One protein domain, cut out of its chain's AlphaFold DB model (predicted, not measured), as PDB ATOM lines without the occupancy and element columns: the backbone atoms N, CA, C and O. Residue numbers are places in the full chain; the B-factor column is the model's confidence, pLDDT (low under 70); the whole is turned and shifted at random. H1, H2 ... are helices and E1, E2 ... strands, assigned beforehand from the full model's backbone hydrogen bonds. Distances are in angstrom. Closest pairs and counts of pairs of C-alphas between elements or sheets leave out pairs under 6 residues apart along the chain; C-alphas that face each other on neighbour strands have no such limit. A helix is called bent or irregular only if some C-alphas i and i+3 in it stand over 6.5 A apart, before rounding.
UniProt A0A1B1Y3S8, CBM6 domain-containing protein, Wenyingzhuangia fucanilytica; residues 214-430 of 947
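This is residues 214 to 430 of the 947 residues of the protein "CBM6 domain-containing protein" of Wenyingzhuangia fucanilytica (UniProt A0A1B1Y3S8). A small sheet of three strands, E2, E3 and E5, and a separate pair, E1 and E4, lie to one side of a cluster of helices. In that cluster the long helices H3 and H4 fold back on each other as a hairpin, H6 crosses H4 with H5 side by side with H6, and short H2 packs on one part of H4; unnamed chain fills much of the rest. The 217 printed residues hold six named helices and five named strands, in the order H1 E1 E2 E3 E4 H2 H3 H4 E5 H5 H6, and under half of the residues are in them. The class is mixed, both sheets are antiparallel, and the three-stranded one has the order E2, E3, E5. The whole is compact, with a radius of gyration of the C-alphas of 17.7 A and spans of 51 by 43 by 31 A.

The larger sheet has E2, residues 244 to 247, E3, residues 251 to 254, and E5, residues 364 to 366; E2 begins at C-alpha 244 (243.977, 221.739, 175.921). The other has E1, residues 237 to 239, and E4, residues 258 to 262, 11.2 A long. H1 is residues 214 to 222, 13.0 A, and H2 residues 271 to 274. H3, residues 288 to 307, is 28.5 A long; H4, residues 315 to 335, is 30.8 A and irregular, with C-alphas 317 and 320 8.6 A apart. H5 is residues 385 to 391; H6, residues 403 to 416, 19.7 A, ends at C-alpha 416 (206.644, 210.984, 181.957).

E3 is the inner strand: N 253 and O 246 of the hairpin E2 and E3 are 2.8 A apart, and N 365 and O 252 of E3 and E5 2.9 A, within hydrogen-bond range. In E1 and E4, N 259 and O 238 are 2.9 A apart. No named helix is on the larger sheet. H4 is the hub. It touches H3, closest C-alphas Ile 295 and Leu 324 at 6.8 A, opposite ways at a steep tilt of 37 degrees, only just past shallow. With residues 324 to 332 alone H4 touches H6, closest C-alphas Arg 329 and Trp 404 at 5.1 A. With residues 316 to 320 alone it touches H2, closest C-alphas Thr 272 and Arg 319 at 7.0 A. H5 and H6, a helical hairpin, touch at a shallow tilt of 20 degrees, closest C-alphas Val 388 and Lys 406 at 6.1 A. H1 is close to but not clearly touching H3, C-alphas Leu 219 and Ala 305 being 7.6 A apart. Every O i to N i+4 pair is within range in H1, H3, H5 and H6, and 13 of 17 in H4; H2 is too short for one.

The C-alphas farthest apart, of Asp 230 and Pro 339, are 54.6 A apart. The printed part has no cut. The long links are H1 to E1, H2 to H3, H4 to E5, E5 to H5 and H5 to H6. Residues 379 to 380 are under 70 in pLDDT; the mean of the printed part is 93.2.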
ATOM      1  N   ILE A 214     236.124 187.985 190.690       96.19
ATOM      2  CA  ILE A 214     235.565 188.933 189.713       96.19
ATOM      3  C   ILE A 214     234.651 189.957 190.404       96.19
ATOM      4  O   ILE A 214     234.770 191.151 190.125       96.19
ATOM      5  N   TYR A 215     233.777 189.516 191.312       97.31
ATOM      6  CA  TYR A 215     232.900 190.408 192.079       97.31
ATOM      7  C   TYR A 215     233.702 191.399 192.937       97.31
ATOM      8  O   TYR A 215     233.553 192.617 192.793       97.31
ATOM      9  N   ASP A 216     234.630 190.885 193.749       96.69
ATOM     10  CA  ASP A 216     235.498 191.681 194.614       96.69
ATOM     11  C   ASP A 216     236.317 192.678 193.806       96.69
ATOM     12  O   ASP A 216     236.517 193.807 194.252       96.69
ATOM     13  N   ARG A 217     236.780 192.303 192.607       96.44
ATOM     14  CA  ARG A 217     237.495 193.225 191.724       96.44
ATOM     15  C   ARG A 217     236.667 194.483 191.470       96.44
ATOM     16  O   ARG A 217     237.220 195.577 191.568       96.44
ATOM     17  N   ALA A 218     235.381 194.356 191.152       97.75
ATOM     18  CA  ALA A 218     234.519 195.511 190.924       97.75
ATOM     19  C   ALA A 218     234.226 196.265 192.231       97.75
ATOM     20  O   ALA A 218     234.460 197.472 192.305       97.75
ATOM     21  N   LEU A 219     233.786 195.567 193.285       98.06
ATOM     22  CA  LEU A 219     233.421 196.181 194.568       98.06
ATOM     23  C   LEU A 219     234.588 196.957 195.198       98.06
ATOM     24  O   LEU A 219     234.444 198.117 195.596       98.06
ATOM     25  N   ARG A 220     235.770 196.334 195.259       97.69
ATOM     26  CA  ARG A 220     236.990 196.938 195.810       97.69
ATOM     27  C   ARG A 220     237.453 198.119 194.975       97.69
ATOM     28  O   ARG A 220     237.837 199.131 195.563       97.69
ATOM     29  N   TYR A 221     237.356 198.023 193.643       97.62
ATOM     30  CA  TYR A 221     237.696 199.138 192.767       97.62
ATOM     31  C   TYR A 221     236.812 200.331 193.083       97.62
ATOM     32  O   TYR A 221     237.347 201.388 193.361       97.62
ATOM     33  N   ILE A 222     235.485 200.186 193.122       97.75
ATOM     34  CA  ILE A 222     234.574 201.313 193.397       97.75
ATOM     35  C   ILE A 222     234.832 201.939 194.779       97.75
ATOM     36  O   ILE A 222     234.719 203.161 194.928       97.75
ATOM     37  N   LYS A 223     235.250 201.127 195.761       97.31
ATOM     38  CA  LYS A 223     235.638 201.543 197.121       97.31
ATOM     39  C   LYS A 223     237.065 202.106 197.248       97.31
ATOM     40  O   LYS A 223     237.467 202.464 198.356       97.31
ATOM     41  N   GLY A 224     237.862 202.181 196.182       95.75
ATOM     42  CA  GLY A 224     239.242 202.694 196.267       95.75
ATOM     43  C   GLY A 224     240.201 201.825 197.047       95.75
ATOM     44  O   GLY A 224     241.212 202.316 197.546       95.75
ATOM     45  N   LEU A 225     239.882 200.542 197.154       96.38
ATOM     46  CA  LEU A 225     240.747 199.554 197.769       96.38
ATOM     47  C   LEU A 225     241.701 198.982 196.711       96.38
ATOM     48  O   LEU A 225     241.340 198.916 195.535       96.38
ATOM     49  N   PRO A 226     242.908 198.542 197.102       95.19
ATOM     50  CA  PRO A 226     243.804 197.846 196.184       95.19
ATOM     51  C   PRO A 226     243.174 196.533 195.704       95.19
ATOM     52  O   PRO A 226     242.329 195.946 196.395       95.19
ATOM     53  N   HIS A 227     243.617 196.051 194.540       93.50
ATOM     54  CA  HIS A 227     243.234 194.729 194.037       93.50
ATOM     55  C   HIS A 227     243.599 193.639 195.058       93.50
ATOM     56  O   HIS A 227     244.423 193.844 195.958       93.50
ATOM     57  N   ARG A 228     242.952 192.475 194.961       93.62
ATOM     58  CA  ARG A 228     243.296 191.337 195.821       93.62
ATOM     59  C   ARG A 228     244.674 190.792 195.442       93.62
ATOM     60  O   ARG A 228     245.085 190.877 194.292       93.62
ATOM     61  N   ALA A 229     245.364 190.173 196.397       92.75
ATOM     62  CA  ALA A 229     246.687 189.595 196.152       92.75
ATOM     63  C   ALA A 229     246.671 188.422 195.151       92.75
ATOM     64  O   ALA A 229     247.689 188.135 194.523       92.75
ATOM     65  N   ASP A 230     245.534 187.739 195.017       94.25
ATOM     66  CA  ASP A 230     245.292 186.630 194.092       94.25
ATOM     67  C   ASP A 230     244.619 187.070 192.781       94.25
ATOM     68  O   ASP A 230     244.153 186.214 192.031       94.25
ATOM     69  N   ASP A 231     244.589 188.378 192.494       95.06
ATOM     70  CA  ASP A 231     243.869 188.966 191.366       95.06
ATOM     71  C   ASP A 231     244.750 189.832 190.434       95.06
ATOM     72  O   ASP A 231     245.881 190.191 190.768       95.06
ATOM     73  N   LEU A 232     244.250 190.176 189.237       94.19
ATOM     74  CA  LEU A 232     244.966 191.055 188.298       94.19
ATOM     75  C   LEU A 232     245.068 192.478 188.867       94.19
ATOM     76  O   LEU A 232     244.063 193.002 189.352       94.19
ATOM     77  N   PRO A 233     246.217 193.159 188.704       93.88
ATOM     78  CA  PRO A 233     246.361 194.540 189.136       93.88
ATOM     79  C   PRO A 233     245.430 195.471 188.358       93.88
ATOM     80  O   PRO A 233     245.191 195.297 187.153       93.88
ATOM     81  N   TYR A 234     244.952 196.510 189.038       94.25
ATOM     82  CA  TYR A 234     244.253 197.607 188.383       94.25
ATOM     83  C   TYR A 234     245.224 198.441 187.531       94.25
ATOM     84  O   TYR A 234     246.450 198.371 187.714       94.25
ATOM     85  N   PRO A 235     244.717 199.282 186.608       91.44
ATOM     86  CA  PRO A 235     245.586 200.151 185.834       91.44
ATOM     87  C   PRO A 235     246.425 201.062 186.741       91.44
ATOM     88  O   PRO A 235     245.913 201.733 187.638       91.44
ATOM     89  N   SER A 236     247.726 201.126 186.465       91.94
ATOM     90  CA  SER A 236     248.614 202.115 187.082       91.94
ATOM     91  C   SER A 236     248.398 203.514 186.479       91.94
ATOM     92  O   SER A 236     247.925 203.634 185.347       91.94
ATOM     93  N   GLY A 237     248.763 204.560 187.224       89.50
ATOM     94  CA  GLY A 237     248.630 205.980 186.849       89.50
ATOM     95  C   GLY A 237     249.768 206.851 187.407       89.50
ATOM     96  O   GLY A 237     250.784 206.299 187.848       89.50
ATOM     97  N   PRO A 238     249.659 208.199 187.419       88.62
ATOM     98  CA  PRO A 238     248.563 209.044 186.916       88.62
ATOM     99  C   PRO A 238     248.635 209.266 185.395       88.62
ATOM    100  O   PRO A 238     249.614 208.876 184.766       88.62
ATOM    101  N   ASN A 239     247.656 209.961 184.808       80.06
ATOM    102  CA  ASN A 239     247.841 210.593 183.494       80.06
ATOM    103  C   ASN A 239     248.444 211.998 183.662       80.06
ATOM    104  O   ASN A 239     248.189 212.654 184.669       80.06
ATOM    105  N   THR A 240     249.256 212.459 182.705       70.38
ATOM    106  CA  THR A 240     250.125 213.643 182.921       70.38
ATOM    107  C   THR A 240     250.152 214.684 181.795       70.38
ATOM    108  O   THR A 240     250.948 215.620 181.867       70.38
ATOM    109  N   SER A 241     249.332 214.553 180.748       70.75
ATOM    110  CA  SER A 241     249.317 215.545 179.660       70.75
ATOM    111  C   SER A 241     248.367 216.702 179.975       70.75
ATOM    112  O   SER A 241     247.264 216.473 180.455       70.75
ATOM    113  N   ASN A 242     248.807 217.933 179.689       71.44
ATOM    114  CA  ASN A 242     248.104 219.181 180.019       71.44
ATOM    115  C   ASN A 242     247.852 220.063 178.777       71.44
ATOM    116  O   ASN A 242     247.653 221.272 178.901       71.44
ATOM    117  N   GLU A 243     247.867 219.498 177.568       88.56
ATOM    118  CA  GLU A 243     247.493 220.242 176.358       88.56
ATOM    119  C   GLU A 243     245.966 220.315 176.230       88.56
ATOM    120  O   GLU A 243     245.296 219.286 176.206       88.56
ATOM    121  N   ILE A 244     245.415 221.526 176.122       92.44
ATOM    122  CA  ILE A 244     243.977 221.739 175.921       92.44
ATOM    123  C   ILE A 244     243.593 221.327 174.494       92.44
ATOM    124  O   ILE A 244     244.112 221.860 173.518       92.44
ATOM    125  N   THR A 245     242.636 220.410 174.386       93.25
ATOM    126  CA  THR A 245     242.039 219.937 173.124       93.25
ATOM    127  C   THR A 245     240.690 220.589 172.825       93.25
ATOM    128  O   THR A 245     240.316 220.721 171.661       93.25
ATOM    129  N   SER A 246     239.961 221.028 173.853       94.50
ATOM    130  CA  SER A 246     238.757 221.849 173.716       94.50
ATOM    131  C   SER A 246     238.522 222.682 174.977       94.50
ATOM    132  O   SER A 246     238.971 222.326 176.064       94.50
ATOM    133  N   SER A 247     237.823 223.805 174.825       95.81
ATOM    134  CA  SER A 247     237.481 224.719 175.916       95.81
ATOM    135  C   SER A 247     236.121 225.349 175.638       95.81
ATOM    136  O   SER A 247     235.842 225.740 174.503       95.81
ATOM    137  N   ASN A 248     235.268 225.433 176.655       95.94
ATOM    138  CA  ASN A 248     233.993 226.156 176.617       95.94
ATOM    139  C   ASN A 248     233.762 226.888 177.951       95.94
ATOM    140  O   ASN A 248     234.699 227.049 178.721       95.94
ATOM    141  N   GLU A 249     232.560 227.375 178.246       96.19
ATOM    142  CA  GLU A 249     232.291 228.089 179.506       96.19
ATOM    143  C   GLU A 249     232.367 227.185 180.755       96.19
ATOM    144  O   GLU A 249     232.803 227.624 181.818       96.19
ATOM    145  N   TYR A 250     232.027 225.905 180.618       96.69
ATOM    146  CA  TYR A 250     231.820 224.969 181.727       96.69
ATOM    147  C   TYR A 250     233.039 224.093 182.018       96.69
ATOM    148  O   TYR A 250     233.258 223.689 183.160       96.69
ATOM    149  N   SER A 251     233.860 223.804 181.010       95.19
ATOM    150  CA  SER A 251     234.996 222.894 181.146       95.19
ATOM    151  C   SER A 251     236.106 223.132 180.124       95.19
ATOM    152  O   SER A 251     235.899 223.710 179.052       95.19
ATOM    153  N   ASP A 252     237.301 222.667 180.480       95.00
ATOM    154  CA  ASP A 252     238.416 222.462 179.557       95.00
ATOM    155  C   ASP A 252     238.697 220.961 179.444       95.00
ATOM    156  O   ASP A 252     238.791 220.261 180.456       95.00
ATOM    157  N   THR A 253     238.836 220.464 178.215       92.38
ATOM    158  CA  THR A 253     239.258 219.085 177.948       92.38
ATOM    159  C   THR A 253     240.715 219.067 177.530       92.38
ATOM    160  O   THR A 253     241.107 219.702 176.552       92.38
ATOM    161  N   TYR A 254     241.499 218.250 178.207       91.00
ATOM    162  CA  TYR A 254     242.916 218.055 177.989       91.00
ATOM    163  C   TYR A 254     243.182 216.739 177.261       91.00
ATOM    164  O   TYR A 254     242.442 215.757 177.398       91.00
ATOM    165  N   SER A 255     244.251 216.711 176.469       87.00
ATOM    166  CA  SER A 255     244.841 215.458 176.019       87.00
ATOM    167  C   SER A 255     245.373 214.703 177.231       87.00
ATOM    168  O   SER A 255     245.741 215.298 178.237       87.00
ATOM    169  N   ILE A 256     245.439 213.380 177.140       80.31
ATOM    170  CA  ILE A 256     245.961 212.542 178.217       80.31
ATOM    171  C   ILE A 256     247.102 211.676 177.709       80.31
ATOM    172  O   ILE A 256     247.072 211.161 176.594       80.31
ATOM    173  N   SER A 257     248.108 211.501 178.557       78.81
ATOM    174  CA  SER A 257     249.170 210.513 178.379       78.81
ATOM    175  C   SER A 257     249.153 209.592 179.581       78.81
ATOM    176  O   SER A 257     249.182 210.082 180.708       78.81
ATOM    177  N   LYS A 258     249.092 208.281 179.338       74.62
ATOM    178  CA  LYS A 258     249.048 207.277 180.402       74.62
ATOM    179  C   LYS A 258     250.399 207.184 181.103       74.62
ATOM    180  O   LYS A 258     251.394 206.840 180.469       74.62
ATOM    181  N   GLY A 259     250.426 207.462 182.401       80.19
ATOM    182  CA  GLY A 259     251.549 207.133 183.275       80.19
ATOM    183  C   GLY A 259     251.335 205.797 183.983       80.19
ATOM    184  O   GLY A 259     250.253 205.217 183.954       80.19
ATOM    185  N   SER A 260     252.395 205.286 184.605       85.19
ATOM    186  CA  SER A 260     252.395 203.977 185.275       85.19
ATOM    187  C   SER A 260     253.226 203.971 186.561       85.19
ATOM    188  O   SER A 260     253.763 202.940 186.953       85.19
ATOM    189  N   SER A 261     253.412 205.136 187.180       89.62
ATOM    190  CA  SER A 261     254.291 205.310 188.343       89.62
ATOM    191  C   SER A 261     253.650 204.906 189.671       89.62
ATOM    192  O   SER A 261     254.367 204.710 190.647       89.62
ATOM    193  N   ILE A 262     252.320 204.820 189.728       91.56
ATOM    194  CA  ILE A 262     251.552 204.476 190.928       91.56
ATOM    195  C   ILE A 262     250.636 203.304 190.580       91.56
ATOM    196  O   ILE A 262     249.776 203.428 189.707       91.56
ATOM    197  N   GLN A 263     250.844 202.173 191.252       92.31
ATOM    198  CA  GLN A 263     249.987 200.992 191.153       92.31
ATOM    199  C   GLN A 263     248.617 201.268 191.785       92.31
ATOM    200  O   GLN A 263     248.535 202.061 192.720       92.31
ATOM    201  N   ASP A 264     247.561 200.634 191.266       91.00
ATOM    202  CA  ASP A 264     246.183 200.778 191.762       91.00
ATOM    203  C   ASP A 264     245.755 202.238 191.941       91.00
ATOM    204  O   ASP A 264     245.143 202.621 192.934       91.00
ATOM    205  N   TYR A 265     246.115 203.082 190.971       91.50
ATOM    206  CA  TYR A 265     246.024 204.535 191.112       91.50
ATOM    207  C   TYR A 265     244.606 205.036 191.419       91.50
ATOM    208  O   TYR A 265     244.451 206.061 192.097       91.50
ATOM    209  N   GLY A 266     243.603 204.320 190.898       90.69
ATOM    210  CA  GLY A 266     242.196 204.662 191.008       90.69
ATOM    211  C   GLY A 266     241.841 205.905 190.188       90.69
ATOM    212  O   GLY A 266     242.334 207.003 190.463       90.69
ATOM    213  N   PHE A 267     240.981 205.743 189.181       93.44
ATOM    214  CA  PHE A 267     240.600 206.815 188.258       93.44
ATOM    215  C   PHE A 267     239.217 207.390 188.605       93.44
ATOM    216  O   PHE A 267     238.855 207.456 189.783       93.44
ATOM    217  N   ASN A 268     238.492 207.919 187.620       93.88
ATOM    218  CA  ASN A 268     237.252 208.665 187.840       93.88
ATOM    219  C   ASN A 268     236.097 207.793 188.346       93.88
ATOM    220  O   ASN A 268     235.150 208.332 188.897       93.88
ATOM    221  N   GLU A 269     236.145 206.481 188.145       94.69
ATOM    222  CA  GLU A 269     235.051 205.545 188.435       94.69
ATOM    223  C   GLU A 269     234.969 205.161 189.910       94.69
ATOM    224  O   GLU A 269     233.970 204.609 190.357       94.69
ATOM    225  N   LEU A 270     236.008 205.476 190.683       96.25
ATOM    226  CA  LEU A 270     235.933 205.445 192.135       96.25
ATOM    227  C   LEU A 270     234.770 206.300 192.616       96.25
ATOM    228  O   LEU A 270     234.683 207.461 192.220       96.25
ATOM    229  N   MET A 271     233.937 205.797 193.528       97.75
ATOM    230  CA  MET A 271     232.762 206.553 193.980       97.75
ATOM    231  C   MET A 271     233.142 207.937 194.525       97.75
ATOM    232  O   MET A 271     232.471 208.925 194.249       97.75
ATOM    233  N   THR A 272     234.265 208.025 195.245       97.31
ATOM    234  CA  THR A 272     234.773 209.266 195.846       97.31
ATOM    235  C   THR A 272     235.475 210.211 194.870       97.31
ATOM    236  O   THR A 272     235.664 211.379 195.212       97.31
ATOM    237  N   ASN A 273     235.843 209.740 193.674       96.06
ATOM    238  CA  ASN A 273     236.365 210.588 192.598       96.06
ATOM    239  C   ASN A 273     235.274 210.974 191.598       96.06
ATOM    240  O   ASN A 273     235.327 212.072 191.043       96.06
ATOM    241  N   TYR A 274     234.297 210.090 191.379       97.50
ATOM    242  CA  TYR A 274     233.127 210.372 190.562       97.50
ATOM    243  C   TYR A 274     232.230 211.390 191.252       97.50
ATOM    244  O   TYR A 274     231.783 212.332 190.613       97.50
ATOM    245  N   ILE A 275     231.984 211.223 192.553       98.06
ATOM    246  CA  ILE A 275     231.201 212.142 193.376       98.06
ATOM    247  C   ILE A 275     232.160 212.801 194.353       98.06
ATOM    248  O   ILE A 275     232.739 212.133 195.213       98.06
ATOM    249  N   TRP A 276     232.345 214.108 194.234       97.00
ATOM    250  CA  TRP A 276     233.217 214.861 195.127       97.00
ATOM    251  C   TRP A 276     232.582 215.013 196.515       97.00
ATOM    252  O   TRP A 276     231.413 214.710 196.741       97.00
ATOM    253  N   ASP A 277     233.371 215.460 197.480       96.19
ATOM    254  CA  ASP A 277     232.966 215.660 198.878       96.19
ATOM    255  C   ASP A 277     231.868 216.726 199.082       96.19
ATOM    256  O   ASP A 277     231.280 216.777 200.156       96.19
ATOM    257  N   ASN A 278     231.568 217.555 198.076       96.62
ATOM    258  CA  ASN A 278     230.412 218.464 198.056       96.62
ATOM    259  C   ASN A 278     229.196 217.903 197.290       96.62
ATOM    260  O   ASN A 278     228.232 218.636 197.088       96.62
ATOM    261  N   GLY A 279     229.247 216.657 196.810       97.56
ATOM    262  CA  GLY A 279     228.195 216.029 195.999       97.56
ATOM    263  C   GLY A 279     228.285 216.293 194.502       97.56
ATOM    264  O   GLY A 279     227.657 215.587 193.720       97.56
ATOM    265  N   GLN A 280     229.109 217.248 194.068       97.69
ATOM    266  CA  GLN A 280     229.322 217.502 192.649       97.69
ATOM    267  C   GLN A 280     229.853 216.243 191.959       97.69
ATOM    268  O   GLN A 280     230.893 215.701 192.334       97.69
ATOM    269  N   CYS A 281     229.157 215.792 190.920       96.56
ATOM    270  CA  CYS A 281     229.624 214.679 190.110       96.56
ATOM    271  C   CYS A 281     230.657 215.152 189.080       96.56
ATOM    272  O   CYS A 281     230.560 216.261 188.551       96.56
ATOM    273  N   GLN A 282     231.594 214.286 188.715       95.06
ATOM    274  CA  GLN A 282     232.655 214.557 187.744       95.06
ATOM    275  C   GLN A 282     232.103 214.986 186.373       95.06
ATOM    276  O   GLN A 282     232.728 215.791 185.685       95.06
ATOM    277  N   GLU A 283     230.925 214.495 185.984       95.31
ATOM    278  CA  GLU A 283     230.264 214.824 184.711       95.31
ATOM    279  C   GLU A 283     229.427 216.114 184.748       95.31
ATOM    280  O   GLU A 283     228.937 216.540 183.703       95.31
ATOM    281  N   SER A 284     229.291 216.774 185.907       95.38
ATOM    282  CA  SER A 284     228.367 217.914 186.089       95.38
ATOM    283  C   SER A 284     228.645 219.080 185.134       95.38
ATOM    284  O   SER A 284     227.746 219.846 184.801       95.38
ATOM    285  N   SER A 285     229.892 219.221 184.686       95.56
ATOM    286  CA  SER A 285     230.346 220.306 183.801       95.56
ATOM    287  C   SER A 285     230.291 219.942 182.317       95.56
ATOM    288  O   SER A 285     230.713 220.730 181.469       95.56
ATOM    289  N   ARG A 286     229.809 218.735 182.000       93.88
ATOM    290  CA  ARG A 286     229.534 218.270 180.642       93.88
ATOM    291  C   ARG A 286     228.054 218.461 180.328       93.88
ATOM    292  O   ARG A 286     227.721 219.354 179.558       93.88
ATOM    293  N   ASP A 287     227.203 217.656 180.959       94.25
ATOM    294  CA  ASP A 287     225.745 217.693 180.836       94.25
ATOM    295  C   ASP A 287     225.077 216.856 181.944       94.25
ATOM    296  O   ASP A 287     225.698 215.998 182.592       94.25
ATOM    297  N   GLN A 288     223.789 217.108 182.173       94.62
ATOM    298  CA  GLN A 288     223.042 216.463 183.252       94.62
ATOM    299  C   GLN A 288     222.695 215.006 182.948       94.62
ATOM    300  O   GLN A 288     222.648 214.189 183.869       94.62
ATOM    301  N   GLN A 289     222.550 214.638 181.675       91.69
ATOM    302  CA  GLN A 289     222.227 213.269 181.282       91.69
ATOM    303  C   GLN A 289     223.371 212.305 181.603       91.69
ATOM    304  O   GLN A 289     223.141 211.220 182.145       91.69
ATOM    305  N   HIS A 290     224.621 212.666 181.313       93.38
ATOM    306  CA  HIS A 290     225.801 211.865 181.664       93.38
ATOM    307  C   HIS A 290     226.058 211.828 183.165       93.38
ATOM    308  O   HIS A 290     226.515 210.804 183.680       93.38
ATOM    309  N   THR A 291     225.706 212.902 183.873       94.69
ATOM    310  CA  THR A 291     225.707 212.894 185.336       94.69
ATOM    311  C   THR A 291     224.735 211.844 185.871       94.69
ATOM    312  O   THR A 291     225.170 210.953 186.606       94.69
ATOM    313  N   ALA A 292     223.476 211.873 185.412       92.88
ATOM    314  CA  ALA A 292     222.434 210.905 185.758       92.88
ATOM    315  C   ALA A 292     222.831 209.456 185.423       92.88
ATOM    316  O   ALA A 292     222.547 208.531 186.178       92.88
ATOM    317  N   PHE A 293     223.560 209.244 184.324       93.56
ATOM    318  CA  PHE A 293     224.062 207.921 183.953       93.56
ATOM    319  C   PHE A 293     225.047 207.347 184.957       93.56
ATOM    320  O   PHE A 293     224.863 206.221 185.403       93.56
ATOM    321  N   GLY A 294     226.091 208.096 185.319       95.00
ATOM    322  CA  GLY A 294     227.091 207.563 186.242       95.00
ATOM    323  C   GLY A 294     226.548 207.347 187.651       95.00
ATOM    324  O   GLY A 294     226.885 206.338 188.263       95.00
ATOM    325  N   ILE A 295     225.660 208.219 188.144       94.88
ATOM    326  CA  ILE A 295     225.002 207.974 189.439       94.88
ATOM    327  C   ILE A 295     224.041 206.782 189.358       94.88
ATOM    328  O   ILE A 295     224.080 205.944 190.247       94.88
ATOM    329  N   GLY A 296     223.287 206.613 188.265       94.50
ATOM    330  CA  GLY A 296     222.440 205.432 188.060       94.50
ATOM    331  C   GLY A 296     223.234 204.123 187.979       94.50
ATOM    332  O   GLY A 296     222.817 203.111 188.536       94.50
ATOM    333  N   LEU A 297     224.415 204.143 187.351       96.19
ATOM    334  CA  LEU A 297     225.349 203.010 187.336       96.19
ATOM    335  C   LEU A 297     225.830 202.647 188.745       96.19
ATOM    336  O   LEU A 297     225.842 201.469 189.100       96.19
ATOM    337  N   LEU A 298     226.204 203.652 189.543       97.88
ATOM    338  CA  LEU A 298     226.587 203.468 190.944       97.88
ATOM    339  C   LEU A 298     225.423 202.927 191.778       97.88
ATOM    340  O   LEU A 298     225.647 202.016 192.567       97.88
ATOM    341  N   THR A 299     224.197 203.410 191.567       97.50
ATOM    342  CA  THR A 299     222.994 202.875 192.220       97.50
ATOM    343  C   THR A 299     222.773 201.406 191.875       97.50
ATOM    344  O   THR A 299     222.598 200.604 192.782       97.50
ATOM    345  N   SER A 300     222.852 201.010 190.598       96.00
ATOM    346  CA  SER A 300     222.688 199.596 190.224       96.00
ATOM    347  C   SER A 300     223.748 198.697 190.865       96.00
ATOM    348  O   SER A 300     223.418 197.621 191.344       96.00
ATOM    349  N   MET A 301     225.013 199.127 190.904       98.12
ATOM    350  CA  MET A 301     226.069 198.369 191.590       98.12
ATOM    351  C   MET A 301     225.872 198.341 193.107       98.12
ATOM    352  O   MET A 301     226.201 197.346 193.742       98.12
ATOM    353  N   ALA A 302     225.348 199.417 193.697       98.25
ATOM    354  CA  ALA A 302     225.043 199.450 195.119       98.25
ATOM    355  C   ALA A 302     223.889 198.508 195.475       98.25
ATOM    356  O   ALA A 302     223.953 197.855 196.509       98.25
ATOM    357  N   GLU A 303     222.894 198.367 194.597       97.75
ATOM    358  CA  GLU A 303     221.829 197.373 194.753       97.75
ATOM    359  C   GLU A 303     222.348 195.938 194.593       97.75
ATOM    360  O   GLU A 303     221.998 195.078 195.395       97.75
ATOM    361  N   MET A 304     223.244 195.688 193.627       97.88
ATOM    362  CA  MET A 304     223.930 194.392 193.503       97.88
ATOM    363  C   MET A 304     224.697 194.047 194.779       97.88
ATOM    364  O   MET A 304     224.535 192.957 195.312       97.88
ATOM    365  N   ALA A 305     225.494 194.982 195.301       97.50
ATOM    366  CA  ALA A 305     226.232 194.790 196.545       97.50
ATOM    367  C   ALA A 305     225.290 194.538 197.735       97.50
ATOM    368  O   ALA A 305     225.498 193.592 198.492       97.50
ATOM    369  N   TRP A 306     224.208 195.318 197.848       96.69
ATOM    370  CA  TRP A 306     223.204 195.165 198.903       96.69
ATOM    371  C   TRP A 306     222.599 193.761 198.928       96.69
ATOM    372  O   TRP A 306     222.503 193.145 199.988       96.69
ATOM    373  N   ASN A 307     222.242 193.231 197.755       95.75
ATOM    374  CA  ASN A 307     221.685 191.885 197.617       95.75
ATOM    375  C   ASN A 307     222.669 190.780 198.035       95.75
ATOM    376  O   ASN A 307     222.231 189.688 198.385       95.75
ATOM    377  N   GLN A 308     223.974 191.066 198.031       94.88
ATOM    378  CA  GLN A 308     225.037 190.151 198.460       94.88
ATOM    379  C   GLN A 308     225.510 190.390 199.907       94.88
ATOM    380  O   GLN A 308     226.447 189.732 200.354       94.88
ATOM    381  N   GLY A 309     224.886 191.308 200.657       92.50
ATOM    382  CA  GLY A 309     225.296 191.623 202.035       92.50
ATOM    383  C   GLY A 309     226.343 192.732 202.168       92.50
ATOM    384  O   GLY A 309     226.805 193.015 203.273       92.50
ATOM    385  N   ASP A 310     226.728 193.387 201.072       94.19
ATOM    386  CA  ASP A 310     227.719 194.461 201.066       94.19
ATOM    387  C   ASP A 310     227.072 195.852 201.055       94.19
ATOM    388  O   ASP A 310     226.315 196.214 200.154       94.19
ATOM    389  N   ASP A 311     227.471 196.711 201.999       94.75
ATOM    390  CA  ASP A 311     227.028 198.105 202.001       94.75
ATOM    391  C   ASP A 311     227.901 198.978 201.083       94.75
ATOM    392  O   ASP A 311     229.073 199.284 201.376       94.75
ATOM    393  N   LEU A 312     227.321 199.378 199.950       96.94
ATOM    394  CA  LEU A 312     227.865 200.403 199.060       96.94
ATOM    395  C   LEU A 312     227.035 201.697 199.069       96.94
ATOM    396  O   LEU A 312     227.560 202.742 198.682       96.94
ATOM    397  N   TYR A 313     225.788 201.666 199.544       97.62
ATOM    398  CA  TYR A 313     224.921 202.845 199.615       97.62
ATOM    399  C   TYR A 313     225.381 203.837 200.690       97.62
ATOM    400  O   TYR A 313     225.352 205.046 200.437       97.62
ATOM    401  N   SER A 314     225.866 203.341 201.835       96.06
ATOM    402  CA  SER A 314     226.358 204.175 202.945       96.06
ATOM    403  C   SER A 314     227.857 204.481 202.873       96.06
ATOM    404  O   SER A 314     228.412 205.230 203.688       96.06
ATOM    405  N   TYR A 315     228.556 203.896 201.898       97.25
ATOM    406  CA  TYR A 315     230.000 204.038 201.762       97.25
ATOM    407  C   TYR A 315     230.426 205.512 201.615       97.25
ATOM    408  O   TYR A 315     229.793 206.317 200.931       97.25
ATOM    409  N   ALA A 316     231.550 205.851 202.262       97.19
ATOM    410  CA  ALA A 316     232.131 207.195 202.293       97.19
ATOM    411  C   ALA A 316     231.149 208.296 202.752       97.19
ATOM    412  O   ALA A 316     231.146 209.393 202.184       97.19
ATOM    413  N   ASN A 317     230.379 207.992 203.808       96.62
ATOM    414  CA  ASN A 317     229.372 208.863 204.423       96.62
ATOM    415  C   ASN A 317     228.227 209.178 203.452       96.62
ATOM    416  O   ASN A 317     228.017 210.339 203.105       96.62
ATOM    417  N   ASP A 318     227.525 208.134 203.003       97.50
ATOM    418  CA  ASP A 318     226.407 208.226 202.055       97.50
ATOM    419  C   ASP A 318     226.789 208.990 200.774       97.50
ATOM    420  O   ASP A 318     226.032 209.820 200.263       97.50
ATOM    421  N   ARG A 319     228.000 208.744 200.243       98.56
ATOM    422  CA  ARG A 319     228.541 209.514 199.110       98.56
ATOM    423  C   ARG A 319     227.629 209.451 197.887       98.56
ATOM    424  O   ARG A 319     227.510 210.445 197.172       98.56
ATOM    425  N   LEU A 320     226.988 208.307 197.659       98.62
ATOM    426  CA  LEU A 320     226.020 208.135 196.582       98.62
ATOM    427  C   LEU A 320     224.784 209.027 196.778       98.62
ATOM    428  O   LEU A 320     224.426 209.751 195.850       98.62
ATOM    429  N   LEU A 321     224.188 209.045 197.978       98.62
ATOM    430  CA  LEU A 321     223.060 209.927 198.302       98.62
ATOM    431  C   LEU A 321     223.437 211.399 198.137       98.62
ATOM    432  O   LEU A 321     222.677 212.159 197.549       98.62
ATOM    433  N   LEU A 322     224.629 211.799 198.585       98.62
ATOM    434  CA  LEU A 322     225.108 213.171 198.431       98.62
ATOM    435  C   LEU A 322     225.178 213.594 196.950       98.62
ATOM    436  O   LEU A 322     224.795 214.713 196.607       98.62
ATOM    437  N   GLY A 323     225.646 212.704 196.070       98.25
ATOM    438  CA  GLY A 323     225.678 212.948 194.625       98.25
ATOM    439  C   GLY A 323     224.292 212.973 193.979       98.25
ATOM    440  O   GLY A 323     224.025 213.832 193.135       98.25
ATOM    441  N   LEU A 324     223.402 212.073 194.406       98.19
ATOM    442  CA  LEU A 324     221.995 212.065 193.999       98.19
ATOM    443  C   LEU A 324     221.317 213.381 194.402       98.19
ATOM    444  O   LEU A 324     220.826 214.090 193.532       98.19
ATOM    445  N   GLU A 325     221.376 213.790 195.670       98.25
ATOM    446  CA  GLU A 325     220.752 215.033 196.144       98.25
ATOM    447  C   GLU A 325     221.288 216.270 195.406       98.25
ATOM    448  O   GLU A 325     220.506 217.145 195.027       98.25
ATOM    449  N   TYR A 326     222.595 216.330 195.123       98.12
ATOM    450  CA  TYR A 326     223.198 217.417 194.348       98.12
ATOM    451  C   TYR A 326     222.646 217.476 192.916       98.12
ATOM    452  O   TYR A 326     222.146 218.516 192.473       98.12
ATOM    453  N   ASN A 327     222.723 216.364 192.180       97.12
ATOM    454  CA  ASN A 327     222.269 216.303 190.791       97.12
ATOM    455  C   ASN A 327     220.754 216.531 190.690       97.12
ATOM    456  O   ASN A 327     220.301 217.333 189.868       97.12
ATOM    457  N   MET A 328     219.972 215.886 191.552       96.69
ATOM    458  CA  MET A 328     218.513 215.963 191.526       96.69
ATOM    459  C   MET A 328     218.020 217.358 191.900       96.69
ATOM    460  O   MET A 328     217.123 217.869 191.228       96.69
ATOM    461  N   ARG A 329     218.647 218.037 192.873       97.62
ATOM    462  CA  ARG A 329     218.324 219.432 193.214       97.62
ATOM    463  C   ARG A 329     218.521 220.363 192.030       97.62
ATOM    464  O   ARG A 329     217.642 221.178 191.746       97.62
ATOM    465  N   TYR A 330     219.656 220.253 191.338       97.94
ATOM    466  CA  TYR A 330     219.968 221.111 190.193       97.94
ATOM    467  C   TYR A 330     218.942 220.960 189.066       97.94
ATOM    468  O   TYR A 330     218.521 221.963 188.484       97.94
ATOM    469  N   ASN A 331     218.503 219.728 188.806       96.75
ATOM    470  CA  ASN A 331     217.549 219.416 187.746       96.75
ATOM    471  C   ASN A 331     216.107 219.781 188.121       96.75
ATOM    472  O   ASN A 331     215.470 220.544 187.396       96.75
ATOM    473  N   VAL A 332     215.590 219.310 189.258       96.75
ATOM    474  CA  VAL A 332     214.161 219.473 189.577       96.75
ATOM    475  C   VAL A 332     213.812 220.916 189.933       96.75
ATOM    476  O   VAL A 332     212.773 221.416 189.509       96.75
ATOM    477  N   SER A 333     214.699 221.634 190.638       97.81
ATOM    478  CA  SER A 333     214.453 223.043 190.992       97.81
ATOM    479  C   SER A 333     214.426 223.976 189.777       97.81
ATOM    480  O   SER A 333     213.907 225.084 189.871       97.81
ATOM    481  N   ALA A 334     214.960 223.538 188.631       97.00
ATOM    482  CA  ALA A 334     214.935 224.304 187.388       97.00
ATOM    483  C   ALA A 334     213.536 224.387 186.768       97.00
ATOM    484  O   ALA A 334     213.222 225.361 186.088       97.00
ATOM    485  N   ILE A 335     212.705 223.367 187.004       95.50
ATOM    486  CA  ILE A 335     211.388 223.218 186.373       95.50
ATOM    487  C   ILE A 335     210.234 223.188 187.382       95.50
ATOM    488  O   ILE A 335     209.071 223.202 186.984       95.50
ATOM    489  N   GLN A 336     210.537 223.140 188.680       96.06
ATOM    490  CA  GLN A 336     209.551 223.086 189.750       96.06
ATOM    491  C   GLN A 336     209.976 223.966 190.930       96.06
ATOM    492  O   GLN A 336     211.062 223.813 191.485       96.06
ATOM    493  N   SER A 337     209.078 224.860 191.348       96.50
ATOM    494  CA  SER A 337     209.242 225.671 192.558       96.50
ATOM    495  C   SER A 337     208.722 224.920 193.784       96.50
ATOM    496  O   SER A 337     207.658 224.297 193.729       96.50
ATOM    497  N   TYR A 338     209.428 225.053 194.909       96.38
ATOM    498  CA  TYR A 338     209.047 224.506 196.215       96.38
ATOM    499  C   TYR A 338     209.078 225.602 197.294       96.38
ATOM    500  O   TYR A 338     209.807 226.582 197.135       96.38
ATOM    501  N   PRO A 339     208.341 225.466 198.414       96.50
ATOM    502  CA  PRO A 339     208.358 226.466 199.486       96.50
ATOM    503  C   PRO A 339     209.757 226.757 200.054       96.50
ATOM    504  O   PRO A 339     210.050 227.898 200.402       96.50
ATOM    505  N   ASP A 340     210.627 225.745 200.113       96.06
ATOM    506  CA  ASP A 340     212.016 225.843 200.579       96.06
ATOM    507  C   ASP A 340     213.034 226.131 199.456       96.06
ATOM    508  O   ASP A 340     214.227 226.258 199.723       96.06
ATOM    509  N   GLN A 341     212.580 226.261 198.204       96.88
ATOM    510  CA  GLN A 341     213.399 226.603 197.039       96.88
ATOM    511  C   GLN A 341     212.509 227.240 195.959       96.88
ATOM    512  O   GLN A 341     212.033 226.575 195.037       96.88
ATOM    513  N   THR A 342     212.254 228.540 196.099       96.94
ATOM    514  CA  THR A 342     211.308 229.281 195.243       96.94
ATOM    515  C   THR A 342     211.890 229.713 193.898       96.94
ATOM    516  O   THR A 342     211.156 230.111 192.998       96.94
ATOM    517  N   THR A 343     213.211 229.639 193.746       96.88
ATOM    518  CA  THR A 343     213.932 229.883 192.491       96.88
ATOM    519  C   THR A 343     214.806 228.678 192.158       96.88
ATOM    520  O   THR A 343     215.206 227.975 193.089       96.88
ATOM    521  N   PRO A 344     215.179 228.455 190.885       97.75
ATOM    522  CA  PRO A 344     216.167 227.441 190.533       97.75
ATOM    523  C   PRO A 344     217.429 227.546 191.391       97.75
ATOM    524  O   PRO A 344     217.907 228.648 191.679       97.75
ATOM    525  N   TRP A 345     217.947 226.405 191.840       97.75
ATOM    526  CA  TRP A 345     219.197 226.364 192.591       97.75
ATOM    527  C   TRP A 345     220.389 226.463 191.633       97.75
ATOM    528  O   TRP A 345     220.494 225.670 190.700       97.75
ATOM    529  N   GLU A 346     221.284 227.423 191.857       96.25
ATOM    530  CA  GLU A 346     222.467 227.653 191.020       96.25
ATOM    531  C   GLU A 346     223.746 227.490 191.852       96.25
ATOM    532  O   GLU A 346     224.155 228.440 192.529       96.25
ATOM    533  N   PRO A 347     224.399 226.311 191.837       96.44
ATOM    534  CA  PRO A 347     225.649 226.131 192.556       96.44
ATOM    535  C   PRO A 347     226.764 226.919 191.862       96.44
ATOM    536  O   PRO A 347     227.009 226.766 190.664       96.44
ATOM    537  N   THR A 348     227.477 227.755 192.618       94.00
ATOM    538  CA  THR A 348     228.571 228.578 192.087       94.00
ATOM    539  C   THR A 348     229.834 228.436 192.922       94.00
ATOM    540  O   THR A 348     229.808 228.010 194.077       94.00
ATOM    541  N   VAL A 349     230.968 228.843 192.345       92.19
ATOM    542  CA  VAL A 349     232.235 228.940 193.086       92.19
ATOM    543  C   VAL A 349     232.119 229.960 194.220       92.19
ATOM    544  O   VAL A 349     232.625 229.732 195.312       92.19
ATOM    545  N   ALA A 350     231.417 231.072 193.976       92.50
ATOM    546  CA  ALA A 350     231.215 232.129 194.963       92.50
ATOM    547  C   ALA A 350     230.359 231.675 196.158       92.50
ATOM    548  O   ALA A 350     230.637 232.095 197.279       92.50
ATOM    549  N   SER A 351     229.359 230.812 195.940       91.94
ATOM    550  CA  SER A 351     228.573 230.217 197.031       91.94
ATOM    551  C   SER A 351     229.313 229.095 197.767       91.94
ATOM    552  O   SER A 351     228.885 228.689 198.842       91.94
ATOM    553  N   GLY A 352     230.428 228.599 197.216       91.81
ATOM    554  CA  GLY A 352     231.167 227.448 197.741       91.81
ATOM    555  C   GLY A 352     230.500 226.098 197.451       91.81
ATOM    556  O   GLY A 352     231.044 225.058 197.816       91.81
ATOM    557  N   GLU A 353     229.348 226.099 196.779       95.06
ATOM    558  CA  GLU A 353     228.586 224.891 196.442       95.06
ATOM    559  C   GLU A 353     229.132 224.197 195.186       95.06
ATOM    560  O   GLU A 353     228.977 222.984 195.040       95.06
ATOM    561  N   PHE A 354     229.803 224.932 194.292       97.56
ATOM    562  CA  PHE A 354     230.505 224.370 193.135       97.56
ATOM    563  C   PHE A 354     232.023 224.434 193.318       97.56
ATOM    564  O   PHE A 354     232.579 225.462 193.711       97.56
ATOM    565  N   LYS A 355     232.713 223.348 192.968       96.44
ATOM    566  CA  LYS A 355     234.172 223.239 192.998       96.44
ATOM    567  C   LYS A 355     234.740 223.246 191.582       96.44
ATOM    568  O   LYS A 355     234.294 222.503 190.707       96.44
ATOM    569  N   VAL A 356     235.779 224.053 191.384       95.88
ATOM    570  CA  VAL A 356     236.619 224.022 190.179       95.88
ATOM    571  C   VAL A 356     237.837 223.150 190.417       95.88
ATOM    572  O   VAL A 356     238.377 223.113 191.525       95.88
ATOM    573  N   GLY A 357     238.293 222.455 189.385       92.88
ATOM    574  CA  GLY A 357     239.442 221.573 189.519       92.88
ATOM    575  C   GLY A 357     239.509 220.499 188.453       92.88
ATOM    576  O   GLY A 357     238.566 220.296 187.688       92.88
ATOM    577  N   PHE A 358     240.651 219.819 188.428       91.69
ATOM    578  CA  PHE A 358     240.845 218.643 187.598       91.69
ATOM    579  C   PHE A 358     240.075 217.448 188.158       91.69
ATOM    580  O   PHE A 358     240.066 217.213 189.368       91.69
ATOM    581  N   ASP A 359     239.485 216.671 187.257       91.56
ATOM    582  CA  ASP A 359     239.084 215.304 187.541       91.56
ATOM    583  C   ASP A 359     240.308 214.422 187.845       91.56
ATOM    584  O   ASP A 359     241.466 214.810 187.653       91.56
ATOM    585  N   ARG A 360     240.072 213.196 188.318       90.50
ATOM    586  CA  ARG A 360     241.163 212.295 188.709       90.50
ATOM    587  C   ARG A 360     242.061 211.921 187.529       90.50
ATOM    588  O   ARG A 360     243.243 211.645 187.727       90.50
ATOM    589  N   THR A 361     241.516 211.899 186.312       87.75
ATOM    590  CA  THR A 361     242.287 211.578 185.102       87.75
ATOM    591  C   THR A 361     243.132 212.741 184.587       87.75
ATOM    592  O   THR A 361     243.941 212.522 183.687       87.75
ATOM    593  N   GLY A 362     242.945 213.965 185.092       87.62
ATOM    594  CA  GLY A 362     243.563 215.175 184.546       87.62
ATOM    595  C   GLY A 362     243.041 215.569 183.160       87.62
ATOM    596  O   GLY A 362     243.504 216.552 182.588       87.62
ATOM    597  N   ARG A 363     242.076 214.828 182.602       87.31
ATOM    598  CA  ARG A 363     241.502 215.095 181.283       87.31
ATOM    599  C   ARG A 363     240.545 216.275 181.327       87.31
ATOM    600  O   ARG A 363     240.357 216.917 180.302       87.31
ATOM    601  N   TRP A 364     239.873 216.518 182.445       89.12
ATOM    602  CA  TRP A 364     238.810 217.517 182.525       89.12
ATOM    603  C   TRP A 364     239.072 218.490 183.653       89.12
ATOM    604  O   TRP A 364     239.173 218.091 184.808       89.12
ATOM    605  N   TYR A 365     239.129 219.775 183.315       93.50
ATOM    606  CA  TYR A 365     239.087 220.845 184.299       93.50
ATOM    607  C   TYR A 365     237.679 221.432 184.344       93.50
ATOM    608  O   TYR A 365     237.184 221.981 183.360       93.50
ATOM    609  N   SER A 366     237.032 221.289 185.494       95.44
ATOM    610  CA  SER A 366     235.688 221.785 185.768       95.44
ATOM    611  C   SER A 366     235.713 223.283 186.091       95.44
ATOM    612  O   SER A 366     236.457 223.692 186.985       95.44
ATOM    613  N   LYS A 367     234.906 224.096 185.392       96.06
ATOM    614  CA  LYS A 367     234.815 225.564 185.568       96.06
ATOM    615  C   LYS A 367     233.463 226.028 186.104       96.06
ATOM    616  O   LYS A 367     233.428 226.913 186.954       96.06
ATOM    617  N   ALA A 368     232.376 225.424 185.636       96.12
ATOM    618  CA  ALA A 368     231.011 225.676 186.092       96.12
ATOM    619  C   ALA A 368     230.120 224.468 185.769       96.12
ATOM    620  O   ALA A 368     230.464 223.662 184.903       96.12
ATOM    621  N   ILE A 369     228.982 224.343 186.454       96.88
ATOM    622  CA  ILE A 369     227.987 223.315 186.139       96.88
ATOM    623  C   ILE A 369     227.362 223.607 184.769       96.88
ATOM    624  O   ILE A 369     227.050 224.758 184.462       96.88
ATOM    625  N   SER A 370     227.207 222.577 183.940       96.25
ATOM    626  CA  SER A 370     226.604 222.717 182.615       96.25
ATOM    627  C   SER A 370     225.075 222.679 182.720       96.25
ATOM    628  O   SER A 370     224.543 221.735 183.315       96.25
ATOM    629  N   PRO A 371     224.351 223.646 182.125       96.75
ATOM    630  CA  PRO A 371     222.895 223.616 182.043       96.75
ATOM    631  C   PRO A 371     222.383 222.661 180.954       96.75
ATOM    632  O   PRO A 371     221.172 222.521 180.796       96.75
ATOM    633  N   ASP A 372     223.270 222.022 180.184       96.12
ATOM    634  CA  ASP A 372     222.876 221.099 179.121       96.12
ATOM    635  C   ASP A 372     222.128 219.884 179.692       96.12
ATOM    636  O   ASP A 372     222.591 219.234 180.636       96.12
ATOM    637  N   GLY A 373     220.944 219.604 179.149       93.12
ATOM    638  CA  GLY A 373     220.030 218.569 179.640       93.12
ATOM    639  C   GLY A 373     219.354 218.860 180.990       93.12
ATOM    640  O   GLY A 373     218.778 217.947 181.588       93.12
ATOM    641  N   ARG A 374     219.445 220.089 181.522       95.38
ATOM    642  CA  ARG A 374     218.915 220.435 182.851       95.38
ATOM    643  C   ARG A 374     217.389 220.374 182.902       95.38
ATOM    644  O   ARG A 374     216.705 221.055 182.146       95.38
ATOM    645  N   GLY A 375     216.868 219.627 183.876       92.38
ATOM    646  CA  GLY A 375     215.424 219.501 184.103       92.38
ATOM    647  C   GLY A 375     214.710 218.662 183.043       92.38
ATOM    648  O   GLY A 375     213.483 218.672 182.975       92.38
ATOM    649  N   GLU A 376     215.453 217.935 182.211       89.19
ATOM    650  CA  GLU A 376     214.867 217.018 181.247       89.19
ATOM    651  C   GLU A 376     214.542 215.683 181.937       89.19
ATOM    652  O   GLU A 376     215.435 214.938 182.343       89.19
ATOM    653  N   TYR A 377     213.248 215.388 182.069       84.44
ATOM    654  CA  TYR A 377     212.733 214.145 182.663       84.44
ATOM    655  C   TYR A 377     211.937 213.282 181.666       84.44
ATOM    656  O   TYR A 377     211.702 212.100 181.920       84.44
ATOM    657  N   THR A 378     211.527 213.845 180.524       74.94
ATOM    658  CA  THR A 378     210.725 213.155 179.501       74.94
ATOM    659  C   THR A 378     211.590 212.279 178.599       74.94
ATOM    660  O   THR A 378     212.457 212.781 177.893       74.94
ATOM    661  N   GLY A 379     211.326 210.966 178.588       58.16
ATOM    662  CA  GLY A 379     211.994 210.013 177.689       58.16
ATOM    663  C   GLY A 379     213.461 209.725 178.034       58.16
ATOM    664  O   GLY A 379     214.259 209.470 177.139       58.16
ATOM    665  N   ILE A 380     213.832 209.792 179.314       67.56
ATOM    666  CA  ILE A 380     215.226 209.861 179.785       67.56
ATOM    667  C   ILE A 380     215.623 208.654 180.653       67.56
ATOM    668  O   ILE A 380     214.833 207.733 180.854       67.56
ATOM    669  N   ARG A 381     216.897 208.594 181.073       84.00
ATOM    670  CA  ARG A 381     217.509 207.517 181.861       84.00
ATOM    671  C   ARG A 381     216.729 207.246 183.170       84.00
ATOM    672  O   ARG A 381     216.655 208.137 184.015       84.00
ATOM    673  N   PRO A 382     216.208 206.021 183.364       85.12
ATOM    674  CA  PRO A 382     215.400 205.637 184.522       85.12
ATOM    675  C   PRO A 382     216.276 205.378 185.761       85.12
ATOM    676  O   PRO A 382     216.814 204.284 185.934       85.12
ATOM    677  N   VAL A 383     216.518 206.413 186.575       88.88
ATOM    678  CA  VAL A 383     217.491 206.364 187.690       88.88
ATOM    679  C   VAL A 383     216.925 206.844 189.031       88.88
ATOM    680  O   VAL A 383     217.691 207.127 189.951       88.88
ATOM    681  N   TYR A 384     215.600 206.967 189.156       90.06
ATOM    682  CA  TYR A 384     214.977 207.666 190.288       90.06
ATOM    683  C   TYR A 384     214.291 206.725 191.276       90.06
ATOM    684  O   TYR A 384     214.353 206.955 192.482       90.06
ATOM    685  N   GLU A 385     213.643 205.663 190.797       94.19
ATOM    686  CA  GLU A 385     212.845 204.787 191.664       94.19
ATOM    687  C   GLU A 385     213.705 203.924 192.587       94.19
ATOM    688  O   GLU A 385     213.439 203.863 193.784       94.19
ATOM    689  N   MET A 386     214.765 203.304 192.061       96.25
ATOM    690  CA  MET A 386     215.673 202.450 192.837       96.25
ATOM    691  C   MET A 386     216.288 203.151 194.066       96.25
ATOM    692  O   MET A 386     216.179 202.594 195.159       96.25
ATOM    693  N   PRO A 387     216.867 204.369 193.974       97.00
ATOM    694  CA  PRO A 387     217.405 205.031 195.161       97.00
ATOM    695  C   PRO A 387     216.311 205.443 196.157       97.00
ATOM    696  O   PRO A 387     216.524 205.336 197.362       97.00
ATOM    697  N   VAL A 388     215.124 205.862 195.697       97.88
ATOM    698  CA  VAL A 388     213.994 206.173 196.596       97.88
ATOM    699  C   VAL A 388     213.512 204.914 197.319       97.88
ATOM    700  O   VAL A 388     213.300 204.939 198.532       97.88
ATOM    701  N   ALA A 389     213.371 203.804 196.598       97.31
ATOM    702  CA  ALA A 389     213.000 202.514 197.164       97.31
ATOM    703  C   ALA A 389     214.034 202.007 198.176       97.31
ATOM    704  O   ALA A 389     213.651 201.474 199.214       97.31
ATOM    705  N   HIS A 390     215.324 202.211 197.910       97.44
ATOM    706  CA  HIS A 390     216.376 201.869 198.856       97.44
ATOM    707  C   HIS A 390     216.309 202.753 200.108       97.44
ATOM    708  O   HIS A 390     216.091 202.239 201.199       97.44
ATOM    709  N   TYR A 391     216.460 204.072 199.981       97.88
ATOM    710  CA  TYR A 391     216.628 204.932 201.155       97.88
ATOM    711  C   TYR A 391     215.331 205.120 201.956       97.88
ATOM    712  O   TYR A 391     215.343 204.977 203.176       97.88
ATOM    713  N   ILE A 392     214.209 205.409 201.286       97.44
ATOM    714  CA  ILE A 392     212.909 205.623 201.948       97.44
ATOM    715  C   ILE A 392     212.161 204.298 202.091       97.44
ATOM    716  O   ILE A 392     211.662 203.984 203.168       97.44
ATOM    717  N   GLY A 393     212.092 203.499 201.022       96.06
ATOM    718  CA  GLY A 393     211.322 202.250 201.026       96.06
ATOM    719  C   GLY A 393     211.849 201.203 202.012       96.06
ATOM    720  O   GLY A 393     211.056 200.422 202.527       96.06
ATOM    721  N   ARG A 394     213.154 201.208 202.327       96.12
ATOM    722  CA  ARG A 394     213.733 200.389 203.408       96.12
ATOM    723  C   ARG A 394     213.764 201.100 204.764       96.12
ATOM    724  O   ARG A 394     214.271 200.535 205.723       96.12
ATOM    725  N   GLY A 395     213.256 202.329 204.871       94.69
ATOM    726  CA  GLY A 395     213.226 203.096 206.122       94.69
ATOM    727  C   GLY A 395     214.603 203.537 206.637       94.69
ATOM    728  O   GLY A 395     214.736 203.839 207.817       94.69
ATOM    729  N   LEU A 396     215.632 203.547 205.782       95.75
ATOM    730  CA  LEU A 396     217.015 203.893 206.147       95.75
ATOM    731  C   LEU A 396     217.227 205.403 206.304       95.75
ATOM    732  O   LEU A 396     218.129 205.835 207.023       95.75
ATOM    733  N   LYS A 397     216.423 206.201 205.600       96.69
ATOM    734  CA  LYS A 397     216.462 207.662 205.603       96.69
ATOM    735  C   LYS A 397     215.053 208.232 205.632       96.69
ATOM    736  O   LYS A 397     214.112 207.655 205.089       96.69
ATOM    737  N   THR A 398     214.929 209.407 206.228       97.00
ATOM    738  CA  THR A 398     213.702 210.203 206.191       97.00
ATOM    739  C   THR A 398     213.491 210.841 204.815       97.00
ATOM    740  O   THR A 398     214.431 211.023 204.039       97.00
ATOM    741  N   GLU A 399     212.255 211.250 204.512       96.25
ATOM    742  CA  GLU A 399     211.978 211.990 203.272       96.25
ATOM    743  C   GLU A 399     212.749 213.316 203.181       96.25
ATOM    744  O   GLU A 399     213.067 213.761 202.081       96.25
ATOM    745  N   ASP A 400     213.074 213.937 204.319       97.00
ATOM    746  CA  ASP A 400     213.850 215.178 204.359       97.00
ATOM    747  C   ASP A 400     215.327 214.968 203.992       97.00
ATOM    748  O   ASP A 400     215.933 215.860 203.393       97.00
ATOM    749  N   GLU A 401     215.900 213.804 204.306       97.75
ATOM    750  CA  GLU A 401     217.275 213.433 203.940       97.75
ATOM    751  C   GLU A 401     217.417 213.048 202.456       97.75
ATOM    752  O   GLU A 401     218.494 213.201 201.888       97.75
ATOM    753  N   VAL A 402     216.338 212.569 201.825       98.00
ATOM    754  CA  VAL A 402     216.288 212.106 200.415       98.00
ATOM    755  C   VAL A 402     215.423 213.046 199.561       98.00
ATOM    756  O   VAL A 402     214.800 212.667 198.562       98.00
ATOM    757  N   LYS A 403     215.315 214.297 200.004       97.81
ATOM    758  CA  LYS A 403     214.318 215.268 199.556       97.81
ATOM    759  C   LYS A 403     214.355 215.503 198.057       97.81
ATOM    760  O   LYS A 403     213.309 215.482 197.402       97.81
ATOM    761  N   TRP A 404     215.528 215.776 197.502       97.94
ATOM    762  CA  TRP A 404     215.657 216.143 196.097       97.94
ATOM    763  C   TRP A 404     215.534 214.939 195.182       97.94
ATOM    764  O   TRP A 404     214.909 215.049 194.128       97.94
ATOM    765  N   THR A 405     216.033 213.785 195.607       97.44
ATOM    766  CA  THR A 405     215.877 212.519 194.892       97.44
ATOM    767  C   THR A 405     214.408 212.108 194.820       97.44
ATOM    768  O   THR A 405     213.911 211.809 193.734       97.44
ATOM    769  N   LYS A 406     213.663 212.205 195.932       97.44
ATOM    770  CA  LYS A 406     212.208 211.980 195.949       97.44
ATOM    771  C   LYS A 406     211.471 212.974 195.052       97.44
ATOM    772  O   LYS A 406     210.657 212.563 194.232       97.44
ATOM    773  N   ARG A 407     211.773 214.274 195.156       97.38
ATOM    774  CA  ARG A 407     211.168 215.320 194.309       97.38
ATOM    775  C   ARG A 407     211.416 215.078 192.823       97.38
ATOM    776  O   ARG A 407     210.502 215.264 192.028       97.38
ATOM    777  N   ALA A 408     212.624 214.658 192.451       95.44
ATOM    778  CA  ALA A 408     212.958 214.309 191.076       95.44
ATOM    779  C   ALA A 408     212.178 213.080 190.593       95.44
ATOM    780  O   ALA A 408     211.638 213.126 189.492       95.44
ATOM    781  N   ARG A 409     212.042 212.031 191.419       94.50
ATOM    782  CA  ARG A 409     211.181 210.873 191.116       94.50
ATOM    783  C   ARG A 409     209.733 211.306 190.908       94.50
ATOM    784  O   ARG A 409     209.142 210.974 189.888       94.50
ATOM    785  N   ASP A 410     209.173 212.065 191.847       94.81
ATOM    786  CA  ASP A 410     207.784 212.537 191.784       94.81
ATOM    787  C   ASP A 410     207.557 213.427 190.546       94.81
ATOM    788  O   ASP A 410     206.532 213.311 189.877       94.81
ATOM    789  N   LYS A 411     208.536 214.270 190.184       94.06
ATOM    790  CA  LYS A 411     208.451 215.104 188.981       94.06
ATOM    791  C   LYS A 411     208.576 214.293 187.695       94.06
ATOM    792  O   LYS A 411     207.850 214.571 186.748       94.06
ATOM    793  N   ALA A 412     209.460 213.295 187.660       91.38
ATOM    794  CA  ALA A 412     209.561 212.365 186.538       91.38
ATOM    795  C   ALA A 412     208.228 211.642 186.314       91.38
ATOM    796  O   ALA A 412     207.763 211.566 185.182       91.38
ATOM    797  N   LEU A 413     207.580 211.212 187.401       91.62
ATOM    798  CA  LEU A 413     206.260 210.592 187.367       91.62
ATOM    799  C   LEU A 413     205.200 211.503 186.733       91.62
ATOM    800  O   LEU A 413     204.454 211.082 185.855       91.62
ATOM    801  N   GLU A 414     205.150 212.761 187.173       92.50
ATOM    802  CA  GLU A 414     204.190 213.759 186.690       92.50
ATOM    803  C   GLU A 414     204.316 214.004 185.179       92.50
ATOM    804  O   GLU A 414     203.307 214.138 184.490       92.50
ATOM    805  N   VAL A 415     205.547 214.082 184.660       89.81
ATOM    806  CA  VAL A 415     205.799 214.507 183.271       89.81
ATOM    807  C   VAL A 415     206.014 213.356 182.288       89.81
ATOM    808  O   VAL A 415     205.955 213.585 181.079       89.81
ATOM    809  N   SER A 416     206.275 212.144 182.783       87.00
ATOM    810  CA  SER A 416     206.644 210.984 181.957       87.00
ATOM    811  C   SER A 416     205.852 209.715 182.264       87.00
ATOM    812  O   SER A 416     206.020 208.739 181.537       87.00
ATOM    813  N   GLY A 417     205.008 209.706 183.300       90.50
ATOM    814  CA  GLY A 417     204.382 208.484 183.803       90.50
ATOM    815  C   GLY A 417     205.360 207.618 184.602       90.50
ATOM    816  O   GLY A 417     206.405 208.091 185.061       90.50
ATOM    817  N   TYR A 418     205.016 206.344 184.798       91.06
ATOM    818  CA  TYR A 418     205.894 205.414 185.500       91.06
ATOM    819  C   TYR A 418     207.206 205.196 184.742       91.06
ATOM    820  O   TYR A 418     207.300 205.302 183.520       91.06
ATOM    821  N   GLU A 419     208.262 204.921 185.505       89.19
ATOM    822  CA  GLU A 419     209.592 204.702 184.956       89.19
ATOM    823  C   GLU A 419     209.573 203.523 183.962       89.19
ATOM    824  O   GLU A 419     209.230 202.409 184.344       89.19
ATOM    825  N   SER A 420     209.957 203.759 182.703       89.69
ATOM    826  CA  SER A 420     210.052 202.733 181.650       89.69
ATOM    827  C   SER A 420     211.509 202.316 181.401       89.69
ATOM    828  O   SER A 420     212.396 202.591 182.211       89.69
ATOM    829  N   ALA A 421     211.806 201.651 180.280       86.12
ATOM    830  CA  ALA A 421     213.181 201.291 179.914       86.12
ATOM    831  C   ALA A 421     214.087 202.492 179.560       86.12
ATOM    832  O   ALA A 421     215.308 202.329 179.491       86.12
ATOM    833  N   GLY A 422     213.512 203.683 179.344       81.88
ATOM    834  CA  GLY A 422     214.222 204.872 178.866       81.88
ATOM    835  C   GLY A 422     214.578 204.820 177.372       81.88
ATOM    836  O   GLY A 422     214.244 203.878 176.656       81.88
ATOM    837  N   TRP A 423     215.275 205.849 176.879       72.88
ATOM    838  CA  TRP A 423     215.671 205.979 175.464       72.88
ATOM    839  C   TRP A 423     216.824 205.070 174.995       72.88
ATOM    840  O   TRP A 423     217.069 204.943 173.795       72.88
ATOM    841  N   THR A 424     217.564 204.463 175.926       73.69
ATOM    842  CA  THR A 424     218.771 203.662 175.677       73.69
ATOM    843  C   THR A 424     218.845 202.497 176.662       73.69
ATOM    844  O   THR A 424     218.178 202.475 177.693       73.69
ATOM    845  N   ASN A 425     219.724 201.533 176.387       85.44
ATOM    846  CA  ASN A 425     219.996 200.392 177.268       85.44
ATOM    847  C   ASN A 425     221.006 200.718 178.388       85.44
ATOM    848  O   ASN A 425     221.781 199.864 178.813       85.44
ATOM    849  N   ASP A 426     221.022 201.971 178.847       83.25
ATOM    850  CA  ASP A 426     221.989 202.461 179.837       83.25
ATOM    851  C   ASP A 426     221.622 202.054 181.278       83.25
ATOM    852  O   ASP A 426     222.513 201.894 182.116       83.25
ATOM    853  N   ALA A 427     220.332 201.852 181.563       86.19
ATOM    854  CA  ALA A 427     219.791 201.465 182.869       86.19
ATOM    855  C   ALA A 427     218.748 200.348 182.725       86.19
ATOM    856  O   ALA A 427     218.198 200.155 181.645       86.19
ATOM    857  N   ILE A 428     218.500 199.568 183.786       88.50
ATOM    858  CA  ILE A 428     217.601 198.405 183.692       88.50
ATOM    859  C   ILE A 428     216.149 198.846 183.441       88.50
ATOM    860  O   ILE A 428     215.471 198.235 182.618       88.50
ATOM    861  N   GLY A 429     215.745 199.983 184.016       89.62
ATOM    862  CA  GLY A 429     214.423 200.582 183.854       89.62
ATOM    863  C   GLY A 429     213.332 199.880 184.650       89.62
ATOM    864  O   GLY A 429     213.603 198.948 185.408       89.62
ATOM    865  N   TRP A 430     212.093 200.334 184.457       93.56
ATOM    866  CA  TRP A 430     210.911 199.763 185.109       93.56
ATOM    867  C   TRP A 430     210.945 199.846 186.637       93.56
ATOM    868  O   TRP A 430     210.388 198.981 187.303       93.56
TER     869      TRP A 430